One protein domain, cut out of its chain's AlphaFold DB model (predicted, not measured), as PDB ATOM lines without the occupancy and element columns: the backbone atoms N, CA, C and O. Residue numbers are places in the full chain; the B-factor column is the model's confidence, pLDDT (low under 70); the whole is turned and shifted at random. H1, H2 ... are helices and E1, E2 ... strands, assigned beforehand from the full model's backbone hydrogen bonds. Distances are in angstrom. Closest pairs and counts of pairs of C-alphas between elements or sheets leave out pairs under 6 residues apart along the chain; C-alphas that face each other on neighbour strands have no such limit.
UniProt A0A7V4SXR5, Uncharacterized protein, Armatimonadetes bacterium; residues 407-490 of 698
ATOM      1  N   THR A 407     116.824 153.804 153.880       94.06
ATOM      2  CA  THR A 407     116.753 155.135 154.511       94.06
ATOM      3  C   THR A 407     118.072 155.901 154.359       94.06
ATOM      4  O   THR A 407     118.043 157.099 154.111       94.06
ATOM      5  N   SER A 408     119.204 155.195 154.505       92.31
ATOM      6  CA  SER A 408     120.580 155.709 154.674       92.31
ATOM      7  C   SER A 408     120.840 156.516 155.947       92.31
ATOM      8  O   SER A 408     121.951 156.982 156.170       92.31
ATOM      9  N   ARG A 409     119.849 156.591 156.841       92.38
ATOM     10  CA  ARG A 409     119.879 157.363 158.090       92.38
ATOM     11  C   ARG A 409     119.035 156.703 159.175       92.38
ATOM     12  O   ARG A 409     118.209 157.337 159.827       92.38
ATOM     13  N   ASP A 410     119.241 155.399 159.367       93.50
ATOM     14  CA  ASP A 410     118.406 154.567 160.244       93.50
ATOM     15  C   ASP A 410     118.300 155.104 161.675       93.50
ATOM     16  O   ASP A 410     117.238 155.014 162.284       93.50
ATOM     17  N   ALA A 411     119.380 155.695 162.198       91.31
ATOM     18  CA  ALA A 411     119.408 156.270 163.540       91.31
ATOM     19  C   ALA A 411     118.340 157.355 163.743       91.31
ATOM     20  O   ALA A 411     117.847 157.498 164.857       91.31
ATOM     21  N   PHE A 412     117.965 158.076 162.684       92.94
ATOM     22  CA  PHE A 412     116.896 159.072 162.686       92.94
ATOM     23  C   PHE A 412     115.569 158.501 162.145       92.94
ATOM     24  O   PHE A 412     114.511 158.749 162.712       92.94
ATOM     25  N   ALA A 413     115.632 157.695 161.081       93.62
ATOM     26  CA  ALA A 413     114.483 157.201 160.316       93.62
ATOM     27  C   ALA A 413     113.688 156.060 160.961       93.62
ATOM     28  O   ALA A 413     112.550 155.811 160.555       93.62
ATOM     29  N   VAL A 414     114.324 155.296 161.854       95.31
ATOM     30  CA  VAL A 414     113.820 154.014 162.359       95.31
ATOM     31  C   VAL A 414     113.742 154.046 163.882       95.31
ATOM     32  O   VAL A 414     114.641 154.558 164.552       95.31
ATOM     33  N   ASP A 415     112.688 153.455 164.442       95.06
ATOM     34  CA  ASP A 415     112.577 153.220 165.883       95.06
ATOM     35  C   ASP A 415     111.811 151.933 166.215       95.06
ATOM     36  O   ASP A 415     111.076 151.388 165.393       95.06
ATOM     37  N   PHE A 416     111.978 151.440 167.437       93.31
ATOM     38  CA  PHE A 416     111.123 150.400 168.002       93.31
ATOM     39  C   PHE A 416     109.757 150.961 168.400       93.31
ATOM     40  O   PHE A 416     108.757 150.256 168.274       93.31
ATOM     41  N   ASP A 417     109.719 152.222 168.835       93.19
ATOM     42  CA  ASP A 417     108.509 152.891 169.294       93.19
ATOM     43  C   ASP A 417     107.993 153.917 168.272       93.19
ATOM     44  O   ASP A 417     108.733 154.767 167.772       93.19
ATOM     45  N   LYS A 418     106.698 153.835 167.945       96.75
ATOM     46  CA  LYS A 418     106.085 154.719 166.942       96.75
ATOM     47  C   LYS A 418     106.083 156.170 167.409       96.75
ATOM     48  O   LYS A 418     106.289 157.069 166.597       96.75
ATOM     49  N   GLN A 419     105.804 156.384 168.690       97.19
ATOM     50  CA  GLN A 419     105.604 157.707 169.252       97.19
ATOM     51  C   GLN A 419     106.937 158.460 169.316       97.19
ATOM     52  O   GLN A 419     107.017 159.576 168.812       97.19
ATOM     53  N   ALA A 420     108.008 157.804 169.761       95.50
ATOM     54  CA  ALA A 420     109.365 158.342 169.742       95.50
ATOM     55  C   ALA A 420     109.846 158.691 168.321       95.50
ATOM     56  O   ALA A 420     110.535 159.691 168.115       95.50
ATOM     57  N   LEU A 421     109.486 157.893 167.307       97.00
ATOM     58  CA  LEU A 421     109.746 158.261 165.912       97.00
ATOM     59  C   LEU A 421     108.979 159.535 165.528       97.00
ATOM     60  O   LEU A 421     109.577 160.466 164.999       97.00
ATOM     61  N   LEU A 422     107.673 159.589 165.800       97.75
ATOM     62  CA  LEU A 422     106.830 160.733 165.442       97.75
ATOM     63  C   LEU A 422     107.224 162.021 166.168       97.75
ATOM     64  O   LEU A 422     107.149 163.081 165.559       97.75
ATOM     65  N   GLU A 423     107.679 161.947 167.415       96.56
ATOM     66  CA  GLU A 423     108.192 163.095 168.172       96.56
ATOM     67  C   GLU A 423     109.426 163.699 167.504       96.56
ATOM     68  O   GLU A 423     109.478 164.909 167.286       96.56
ATOM     69  N   ARG A 424     110.375 162.863 167.062       95.31
ATOM     70  CA  ARG A 424     111.547 163.329 166.301       95.31
ATOM     71  C   ARG A 424     111.156 163.996 164.983       95.31
ATOM     72  O   ARG A 424     111.745 165.004 164.604       95.31
ATOM     73  N   ILE A 425     110.155 163.461 164.285       96.12
ATOM     74  CA  ILE A 425     109.647 164.071 163.046       96.12
ATOM     75  C   ILE A 425     108.883 165.375 163.338       96.12
ATOM     76  O   ILE A 425     109.006 166.338 162.580       96.12
ATOM     77  N   ALA A 426     108.143 165.444 164.447       96.00
ATOM     78  CA  ALA A 426     107.448 166.651 164.884       96.00
ATOM     79  C   ALA A 426     108.424 167.791 165.204       96.00
ATOM     80  O   ALA A 426     108.155 168.930 164.833       96.00
ATOM     81  N   GLU A 427     109.571 167.485 165.816       95.12
ATOM     82  CA  GLU A 427     110.644 168.459 166.046       95.12
ATOM     83  C   GLU A 427     111.178 169.056 164.736       95.12
ATOM     84  O   GLU A 427     111.386 170.264 164.648       95.12
ATOM     85  N   VAL A 428     111.336 168.248 163.679       94.38
ATOM     86  CA  VAL A 428     111.740 168.769 162.359       94.38
ATOM     87  C   VAL A 428     110.657 169.649 161.735       94.38
ATOM     88  O   VAL A 428     110.973 170.641 161.073       94.38
ATOM     89  N   ARG A 429     109.383 169.311 161.955       94.62
ATOM     90  CA  ARG A 429     108.227 170.085 161.480       94.62
ATOM     91  C   ARG A 429     108.072 171.432 162.202       94.62
ATOM     92  O   ARG A 429     107.511 172.355 161.612       94.62
ATOM     93  N   ASP A 430     108.530 171.542 163.447       93.81
ATOM     94  CA  ASP A 430     108.403 172.737 164.287       93.81
ATOM     95  C   ASP A 430     109.362 173.859 163.844       93.81
ATOM     96  O   ASP A 430     110.580 173.681 163.786       93.81
ATOM     97  N   GLU A 431     108.817 175.041 163.550       91.25
ATOM     98  CA  GLU A 431     109.597 176.216 163.127       91.25
ATOM     99  C   GLU A 431     110.407 176.840 164.262       91.25
ATOM    100  O   GLU A 431     111.342 177.598 164.008       91.25
ATOM    101  N   ARG A 432     110.083 176.509 165.518       93.56
ATOM    102  CA  ARG A 432     110.834 176.983 166.685       93.56
ATOM    103  C   ARG A 432     112.232 176.374 166.768       93.56
ATOM    104  O   ARG A 432     113.086 176.953 167.431       93.56
ATOM    105  N   MET A 433     112.469 175.231 166.116       92.62
ATOM    106  CA  MET A 433     113.805 174.656 165.975       92.62
ATOM    107  C   MET A 433     114.464 175.151 164.688       92.62
ATOM    108  O   MET A 433     113.921 174.987 163.591       92.62
ATOM    109  N   THR A 434     115.666 175.717 164.786       94.06
ATOM    110  CA  THR A 434     116.433 176.087 163.587       94.06
ATOM    111  C   THR A 434     116.976 174.840 162.879       94.06
ATOM    112  O   THR A 434     117.027 173.748 163.452       94.06
ATOM    113  N   ILE A 435     117.368 174.975 161.609       91.88
ATOM    114  CA  ILE A 435     117.935 173.852 160.845       91.88
ATOM    115  C   ILE A 435     119.271 173.409 161.453       91.88
ATOM    116  O   ILE A 435     119.558 172.215 161.520       91.88
ATOM    117  N   GLU A 436     120.056 174.358 161.957       92.44
ATOM    118  CA  GLU A 436     121.325 174.117 162.644       92.44
ATOM    119  C   GLU A 436     121.104 173.283 163.908       92.44
ATOM    120  O   GLU A 436     121.746 172.252 164.072       92.44
ATOM    121  N   GLN A 437     120.120 173.644 164.740       94.12
ATOM    122  CA  GLN A 437     119.772 172.882 165.946       94.12
ATOM    123  C   GLN A 437     119.321 171.450 165.625       94.12
ATOM    124  O   GLN A 437     119.600 170.516 166.377       94.12
ATOM    125  N   ILE A 438     118.620 171.256 164.505       93.31
ATOM    126  CA  ILE A 438     118.225 169.923 164.038       93.31
ATOM    127  C   ILE A 438     119.451 169.105 163.624       93.31
ATOM    128  O   ILE A 438     119.550 167.943 164.019       93.31
ATOM    129  N   ARG A 439     120.380 169.692 162.857       92.19
ATOM    130  CA  ARG A 439     121.615 169.018 162.416       92.19
ATOM    131  C   ARG A 439     122.553 168.703 163.583       92.19
ATOM    132  O   ARG A 439     123.149 167.636 163.613       92.19
ATOM    133  N   GLU A 440     122.626 169.572 164.589       93.00
ATOM    134  CA  GLU A 440     123.387 169.301 165.816       93.00
ATOM    135  C   GLU A 440     122.806 168.125 166.612       93.00
ATOM    136  O   GLU A 440     123.542 167.344 167.217       93.00
ATOM    137  N   ARG A 441     121.476 167.983 166.615       92.75
ATOM    138  CA  ARG A 441     120.783 166.945 167.384       92.75
ATOM    139  C   ARG A 441     120.715 165.597 166.668       92.75
ATOM    140  O   ARG A 441     120.701 164.559 167.336       92.75
ATOM    141  N   TYR A 442     120.633 165.593 165.340       92.38
ATOM    142  CA  TYR A 442     120.374 164.394 164.545       92.38
ATOM    143  C   TYR A 442     121.431 164.175 163.456       92.38
ATOM    144  O   TYR A 442     121.766 165.109 162.737       92.38
ATOM    145  N   PRO A 443     121.900 162.928 163.249       86.75
ATOM    146  CA  PRO A 443     122.914 162.617 162.242       86.75
ATOM    147  C   PRO A 443     122.297 162.559 160.831       86.75
ATOM    148  O   PRO A 443     122.070 161.474 160.293       86.75
ATOM    149  N   ILE A 444     121.968 163.725 160.267       89.62
ATOM    150  CA  ILE A 444     121.265 163.888 158.978       89.62
ATOM    151  C   ILE A 444     121.889 164.983 158.094       89.62
ATOM    152  O   ILE A 444     121.185 165.678 157.365       89.62
ATOM    153  N   ASP A 445     123.213 165.144 158.147       86.12
ATOM    154  CA  ASP A 445     123.945 166.177 157.393       86.12
ATOM    155  C   ASP A 445     123.785 166.060 155.868       86.12
ATOM    156  O   ASP A 445     123.900 167.045 155.142       86.12
ATOM    157  N   ASP A 446     123.501 164.853 155.375       87.06
ATOM    158  CA  ASP A 446     123.292 164.543 153.960       87.06
ATOM    159  C   ASP A 446     121.847 164.786 153.479       87.06
ATOM    160  O   ASP A 446     121.542 164.571 152.303       87.06
ATOM    161  N   LEU A 447     120.943 165.205 154.371       88.25
ATOM    162  CA  LEU A 447     119.537 165.473 154.072       88.25
ATOM    163  C   LEU A 447     119.283 166.971 153.829       88.25
ATOM    164  O   LEU A 447     119.725 167.837 154.586       88.25
ATOM    165  N   ASP A 448     118.462 167.268 152.819       91.88
ATOM    166  CA  ASP A 448     117.822 168.578 152.648       91.88
ATOM    167  C   ASP A 448     116.685 168.728 153.680       91.88
ATOM    168  O   ASP A 448     115.525 168.365 153.446       91.88
ATOM    169  N   VAL A 449     117.057 169.186 154.877       92.44
ATOM    170  CA  VAL A 449     116.153 169.341 156.027       92.44
ATOM    171  C   VAL A 449     115.071 170.378 155.724       92.44
ATOM    172  O   VAL A 449     113.918 170.193 156.111       92.44
ATOM    173  N   GLU A 450     115.397 171.437 154.987       93.00
ATOM    174  CA  GLU A 450     114.465 172.485 154.579       93.00
ATOM    175  C   GLU A 450     113.374 171.948 153.642       93.00
ATOM    176  O   GLU A 450     112.185 172.235 153.825       93.00
ATOM    177  N   ALA A 451     113.741 171.157 152.632       93.06
ATOM    178  CA  ALA A 451     112.777 170.480 151.770       93.06
ATOM    179  C   ALA A 451     111.907 169.504 152.563       93.06
ATOM    180  O   ALA A 451     110.685 169.508 152.393       93.06
ATOM    181  N   PHE A 452     112.511 168.723 153.461       93.12
ATOM    182  CA  PHE A 452     111.768 167.773 154.278       93.12
ATOM    183  C   PHE A 452     110.773 168.470 155.217       93.12
ATOM    184  O   PHE A 452     109.601 168.097 155.254       93.12
ATOM    185  N   ARG A 453     111.178 169.549 155.897       94.94
ATOM    186  CA  ARG A 453     110.280 170.375 156.717       94.94
ATOM    187  C   ARG A 453     109.110 170.919 155.902       94.94
ATOM    188  O   ARG A 453     107.966 170.801 156.336       94.94
ATOM    189  N   ARG A 454     109.369 171.470 154.711       93.88
ATOM    190  CA  ARG A 454     108.306 171.986 153.829       93.88
ATOM    191  C   ARG A 454     107.319 170.900 153.404       93.88
ATOM    192  O   ARG A 454     106.137 171.200 153.269       93.88
ATOM    193  N   GLU A 455     107.775 169.664 153.187       93.44
ATOM    194  CA  GLU A 455     106.877 168.524 152.951       93.44
ATOM    195  C   GLU A 455     105.986 168.276 154.175       93.44
ATOM    196  O   GLU A 455     104.766 168.219 154.038       93.44
ATOM    197  N   LEU A 456     106.582 168.178 155.368       94.62
ATOM    198  CA  LEU A 456     105.867 167.899 156.621       94.62
ATOM    199  C   LEU A 456     104.839 168.977 156.988       94.62
ATOM    200  O   LEU A 456     103.796 168.676 157.567       94.62
ATOM    201  N   GLN A 457     105.129 170.242 156.692       94.25
ATOM    202  CA  GLN A 457     104.228 171.359 156.978       94.25
ATOM    203  C   GLN A 457     103.025 171.410 156.032       94.25
ATOM    204  O   GLN A 457     101.970 171.896 156.428       94.25
ATOM    205  N   LYS A 458     103.175 170.914 154.797       94.94
ATOM    206  CA  LYS A 458     102.110 170.891 153.781       94.94
ATOM    207  C   LYS A 458     101.225 169.646 153.847       94.94
ATOM    208  O   LYS A 458     100.195 169.610 153.182       94.94
ATOM    209  N   ASP A 459     101.649 168.622 154.578       93.56
ATOM    210  CA  ASP A 459     100.959 167.342 154.680       93.56
ATOM    211  C   ASP A 459     100.298 167.188 156.054       93.56
ATOM    212  O   ASP A 459     100.945 166.805 157.026       93.56
ATOM    213  N   ASP A 460      98.989 167.429 156.133       93.25
ATOM    214  CA  ASP A 460      98.212 167.237 157.368       93.25
ATOM    215  C   ASP A 460      98.116 165.765 157.802       93.25
ATOM    216  O   ASP A 460      97.718 165.467 158.928       93.25
ATOM    217  N   THR A 461      98.505 164.830 156.932       94.75
ATOM    218  CA  THR A 461      98.508 163.388 157.196       94.75
ATOM    219  C   THR A 461      99.904 162.836 157.480       94.75
ATOM    220  O   THR A 461     100.095 161.617 157.489       94.75
ATOM    221  N   TRP A 462     100.887 163.702 157.747       94.62
ATOM    222  CA  TRP A 462     102.298 163.330 157.881       94.62
ATOM    223  C   TRP A 462     102.550 162.204 158.898       94.62
ATOM    224  O   TRP A 462     103.482 161.423 158.711       94.62
ATOM    225  N   GLN A 463     101.731 162.059 159.946       95.88
ATOM    226  CA  GLN A 463     101.871 160.977 160.927       95.88
ATOM    227  C   GLN A 463     101.580 159.587 160.333       95.88
ATOM    228  O   GLN A 463     102.134 158.587 160.801       95.88
ATOM    229  N   ASN A 464     100.752 159.500 159.286       94.88
ATOM    230  CA  ASN A 464     100.399 158.238 158.621       94.88
ATOM    231  C   ASN A 464     101.578 157.634 157.848       94.88
ATOM    232  O   ASN A 464     101.576 156.443 157.543       94.88
ATOM    233  N   LYS A 465     102.618 158.433 157.586       94.62
ATOM    234  CA  LYS A 465     103.868 157.984 156.966       94.62
ATOM    235  C   LYS A 465     104.773 157.206 157.925       94.62
ATOM    236  O   LYS A 465     105.756 156.623 157.476       94.62
ATOM    237  N   ALA A 466     104.458 157.136 159.221       96.69
ATOM    238  CA  ALA A 466     105.098 156.186 160.129       96.69
ATOM    239  C   ALA A 466     104.520 154.780 159.900       96.69
ATOM    240  O   ALA A 466     103.442 154.440 160.394       96.69
ATOM    241  N   VAL A 467     105.258 153.957 159.155       96.44
ATOM    242  CA  VAL A 467     104.841 152.625 158.702       96.44
ATOM    243  C   VAL A 467     105.578 151.545 159.491       96.44
ATOM    244  O   VAL A 467     106.780 151.650 159.740       96.44
ATOM    245  N   SER A 468     104.867 150.483 159.882       97.06
ATOM    246  CA  SER A 468     105.505 149.304 160.470       97.06
ATOM    247  C   SER A 468     106.160 148.465 159.378       97.06
ATOM    248  O   SER A 468     105.526 148.107 158.389       97.06
ATOM    249  N   VAL A 469     107.422 148.108 159.578       97.75
ATOM    250  CA  VAL A 469     108.242 147.392 158.597       97.75
ATOM    251  C   VAL A 469     108.884 146.158 159.211       97.75
ATOM    252  O   VAL A 469     109.007 146.041 160.433       97.75
ATOM    253  N   LEU A 470     109.342 145.253 158.353       97.75
ATOM    254  CA  LEU A 470     110.252 144.187 158.739       97.75
ATOM    255  C   LEU A 470     111.688 144.684 158.545       97.75
ATOM    256  O   LEU A 470     112.169 144.811 157.418       97.75
ATOM    257  N   TYR A 471     112.360 144.993 159.652       96.69
ATOM    258  CA  TYR A 471     113.725 145.508 159.622       96.69
ATOM    259  C   TYR A 471     114.727 144.357 159.500       96.69
ATOM    260  O   TYR A 471     115.559 144.356 158.600       96.69
ATOM    261  N   ARG A 472     114.619 143.329 160.347       95.81
ATOM    262  CA  ARG A 472     115.400 142.071 160.295       95.81
ATOM    263  C   ARG A 472     114.441 140.882 160.503       95.81
ATOM    264  O   ARG A 472     113.294 141.123 160.878       95.81
ATOM    265  N   PRO A 473     114.834 139.613 160.271       95.56
ATOM    266  CA  PRO A 473     113.963 138.467 160.528       95.56
ATOM    267  C   PRO A 473     113.385 138.513 161.946       95.56
ATOM    268  O   PRO A 473     114.132 138.668 162.911       95.56
ATOM    269  N   PHE A 474     112.056 138.424 162.042       95.56
ATOM    270  CA  PHE A 474     111.251 138.597 163.264       95.56
ATOM    271  C   PHE A 474     111.338 139.962 163.974       95.56
ATOM    272  O   PHE A 474     110.645 140.175 164.964       95.56
ATOM    273  N   ASP A 475     112.136 140.907 163.478       95.00
ATOM    274  CA  ASP A 475     112.320 142.221 164.087       95.00
ATOM    275  C   ASP A 475     111.516 143.284 163.337       95.00
ATOM    276  O   ASP A 475     111.907 143.778 162.271       95.00
ATOM    277  N   ARG A 476     110.363 143.623 163.916       95.44
ATOM    278  CA  ARG A 476     109.467 144.665 163.421       95.44
ATOM    279  C   ARG A 476     109.827 146.003 164.058       95.44
ATOM    280  O   ARG A 476     110.082 146.071 165.258       95.44
ATOM    281  N   ARG A 477     109.833 147.058 163.244       95.81
ATOM    282  CA  ARG A 477     110.149 148.435 163.655       95.81
ATOM    283  C   ARG A 477     109.220 149.430 162.964       95.81
ATOM    284  O   ARG A 477     108.501 149.055 162.036       95.81
ATOM    285  N   TRP A 478     109.240 150.679 163.406       97.75
ATOM    286  CA  TRP A 478     108.591 151.810 162.753       97.75
ATOM    287  C   TRP A 478     109.603 152.577 161.915       97.75
ATOM    288  O   TRP A 478     110.725 152.810 162.362       97.75
ATOM    289  N   VAL A 479     109.210 152.950 160.698       97.25
ATOM    290  CA  VAL A 479     110.022 153.749 159.774       97.25
ATOM    291  C   VAL A 479     109.185 154.873 159.197       97.25
ATOM    292  O   VAL A 479     108.022 154.664 158.849       97.25
ATOM    293  N   TYR A 480     109.783 156.054 159.068       95.62
ATOM    294  CA  TYR A 480     109.135 157.184 158.419       95.62
ATOM    295  C   TYR A 480     109.320 157.122 156.894       95.62
ATOM    296  O   TYR A 480     110.431 157.267 156.386       95.62
ATOM    297  N   TYR A 481     108.232 156.881 156.160       92.19
ATOM    298  CA  TYR A 481     108.215 156.712 154.705       92.19
ATOM    299  C   TYR A 481     107.923 158.033 153.976       92.19
ATOM    300  O   TYR A 481     106.770 158.420 153.803       92.19
ATOM    301  N   SER A 482     108.967 158.708 153.490       87.25
ATOM    302  CA  SER A 482     108.844 159.900 152.633       87.25
ATOM    303  C   SER A 482     109.815 159.841 151.449       87.25
ATOM    304  O   SER A 482     110.916 159.299 151.554       87.25
ATOM    305  N   ARG A 483     109.397 160.403 150.303       86.06
ATOM    306  CA  ARG A 483     110.228 160.502 149.088       86.06
ATOM    307  C   ARG A 483     111.328 161.556 149.202       86.06
ATOM    308  O   ARG A 483     112.375 161.369 148.601       86.06
ATOM    309  N   THR A 484     111.095 162.625 149.959       85.19
ATOM    310  CA  THR A 484     112.098 163.675 150.217       85.19
ATOM    311  C   THR A 484     113.116 163.207 151.253       85.19
ATOM    312  O   THR A 484     114.257 163.652 151.268       85.19
ATOM    313  N   PHE A 485     112.697 162.277 152.115       84.44
ATOM    314  CA  PHE A 485     113.471 161.811 153.252       84.44
ATOM    315  C   PHE A 485     114.261 160.520 153.018       84.44
ATOM    316  O   PHE A 485     115.347 160.379 153.562       84.44
ATOM    317  N   MET A 486     113.737 159.536 152.289       91.56
ATOM    318  CA  MET A 486     114.419 158.246 152.123       91.56
ATOM    319  C   MET A 486     115.277 158.233 150.862       91.56
ATOM    320  O   MET A 486     114.804 158.626 149.800       91.56
ATOM    321  N   GLU A 487     116.485 157.664 150.933       93.06
ATOM    322  CA  GLU A 487     117.326 157.497 149.739       93.06
ATOM    323  C   GLU A 487     116.634 156.629 148.672       93.06
ATOM    324  O   GLU A 487     116.634 156.948 147.482       93.06
ATOM    325  N   ARG A 488     116.043 155.493 149.073       94.44
ATOM    326  CA  ARG A 488     115.386 154.560 148.138       94.44
ATOM    327  C   ARG A 488     114.095 154.014 148.762       94.44
ATOM    328  O   ARG A 488     114.083 152.864 149.199       94.44
ATOM    329  N   PRO A 489     112.988 154.782 148.760       93.94
ATOM    330  CA  PRO A 489     111.716 154.355 149.352       93.94
ATOM    331  C   PRO A 489     111.035 153.226 148.569       93.94
ATOM    332  O   PRO A 489     110.191 152.525 149.109       93.94
ATOM    333  N   ARG A 490     111.382 153.043 147.283       95.06
ATOM    334  CA  ARG A 490     110.779 152.034 146.387       95.06
ATOM    335  C   ARG A 490     109.264 152.172 146.209       95.06
ATOM    336  O   ARG A 490     108.583 151.199 145.910       95.06
TER     337      ARG A 490
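What this domain is: This is residues 407 to 490 of the 698 residues of an uncharacterized protein of Armatimonadetes bacterium (UniProt A0A7V4SXR5). A helix, H2, bridges the two ends of the domain: the two-stranded hairpin of E1 and E2 makes one end, and helices H3 and H4 lie at the other. H1 and the short H5 sit near the junction of H2 and the hairpin, and residues 481 to 490 make a closing stretch with no named element. The printed part has 84 residues with five named helices and two named strands, in the order H1, H2, H3, H4, H5, E1, E2; the sheet, E1 - E2, is antiparallel and the class is mixed, helices and strands. The whole is compact, with a radius of gyration of the C-alphas of 12.3 A, and the C-alphas span 38 by 26 by 24 A.

How they stand to each other: H1, residues 410 to 413, only just touches H2, residues 418 to 429, with 3 pairs of C-alphas within 8 A; H2 touches H1 with its residues 421 to 424 alone, and the closest C-alphas are those of Ala 413 and Leu 421, 7.4 A apart. H2 touches H4, residues 449 to 458, with residues 428 to 429 alone, about perpendicular at 77 degrees; the closest C-alphas, of Arg 429 and Arg 453, are 5.2 A apart. H3, residues 435 to 441, is close to H2 but not clearly touching, the C-alphas of Val 428 and Ile 438 being the closest at 6.8 A. H5, residues 462 to 465, is close to H2 but not clearly touching, the C-alphas of Leu 422 and Gln 463 being the closest at 6.7 A. E1, residues 466 to 472, and E2, residues 475 to 480, form a hairpin, antiparallel at 143 degrees; N 469 and O 477 are 2.8 A apart and N 479 and O 467 2.9 A, within hydrogen-bond range. The closest C-alphas of H2 and E2 are those of Lys 418 and Trp 478, 5.7 A apart. Residues 414 to 415 pair with residues 478 to 479 of E2, antiparallel. H3 is apart from E1 and E2. In H2, H3 and H4 every O i to N i+4 pair is within hydrogen-bond range; H1 and H5 are too short for such a pair.

Where its parts are: H1 begins at C-alpha 410, (118.406, 154.567, 160.244). H2 is 16.4 A long, H3 9.9 A and H4 14.3 A. E1 is 17.5 A long. E2 is 16.3 A long and ends at C-alpha 480, (109.135, 157.184, 158.419).

The domain as a whole: The two C-alphas farthest apart, of Arg 432 and Pro 473, are 39.1 A apart. The printed part has no cut and no long link. The mean pLDDT of the printed part is 93.6, and no printed residue is under 70.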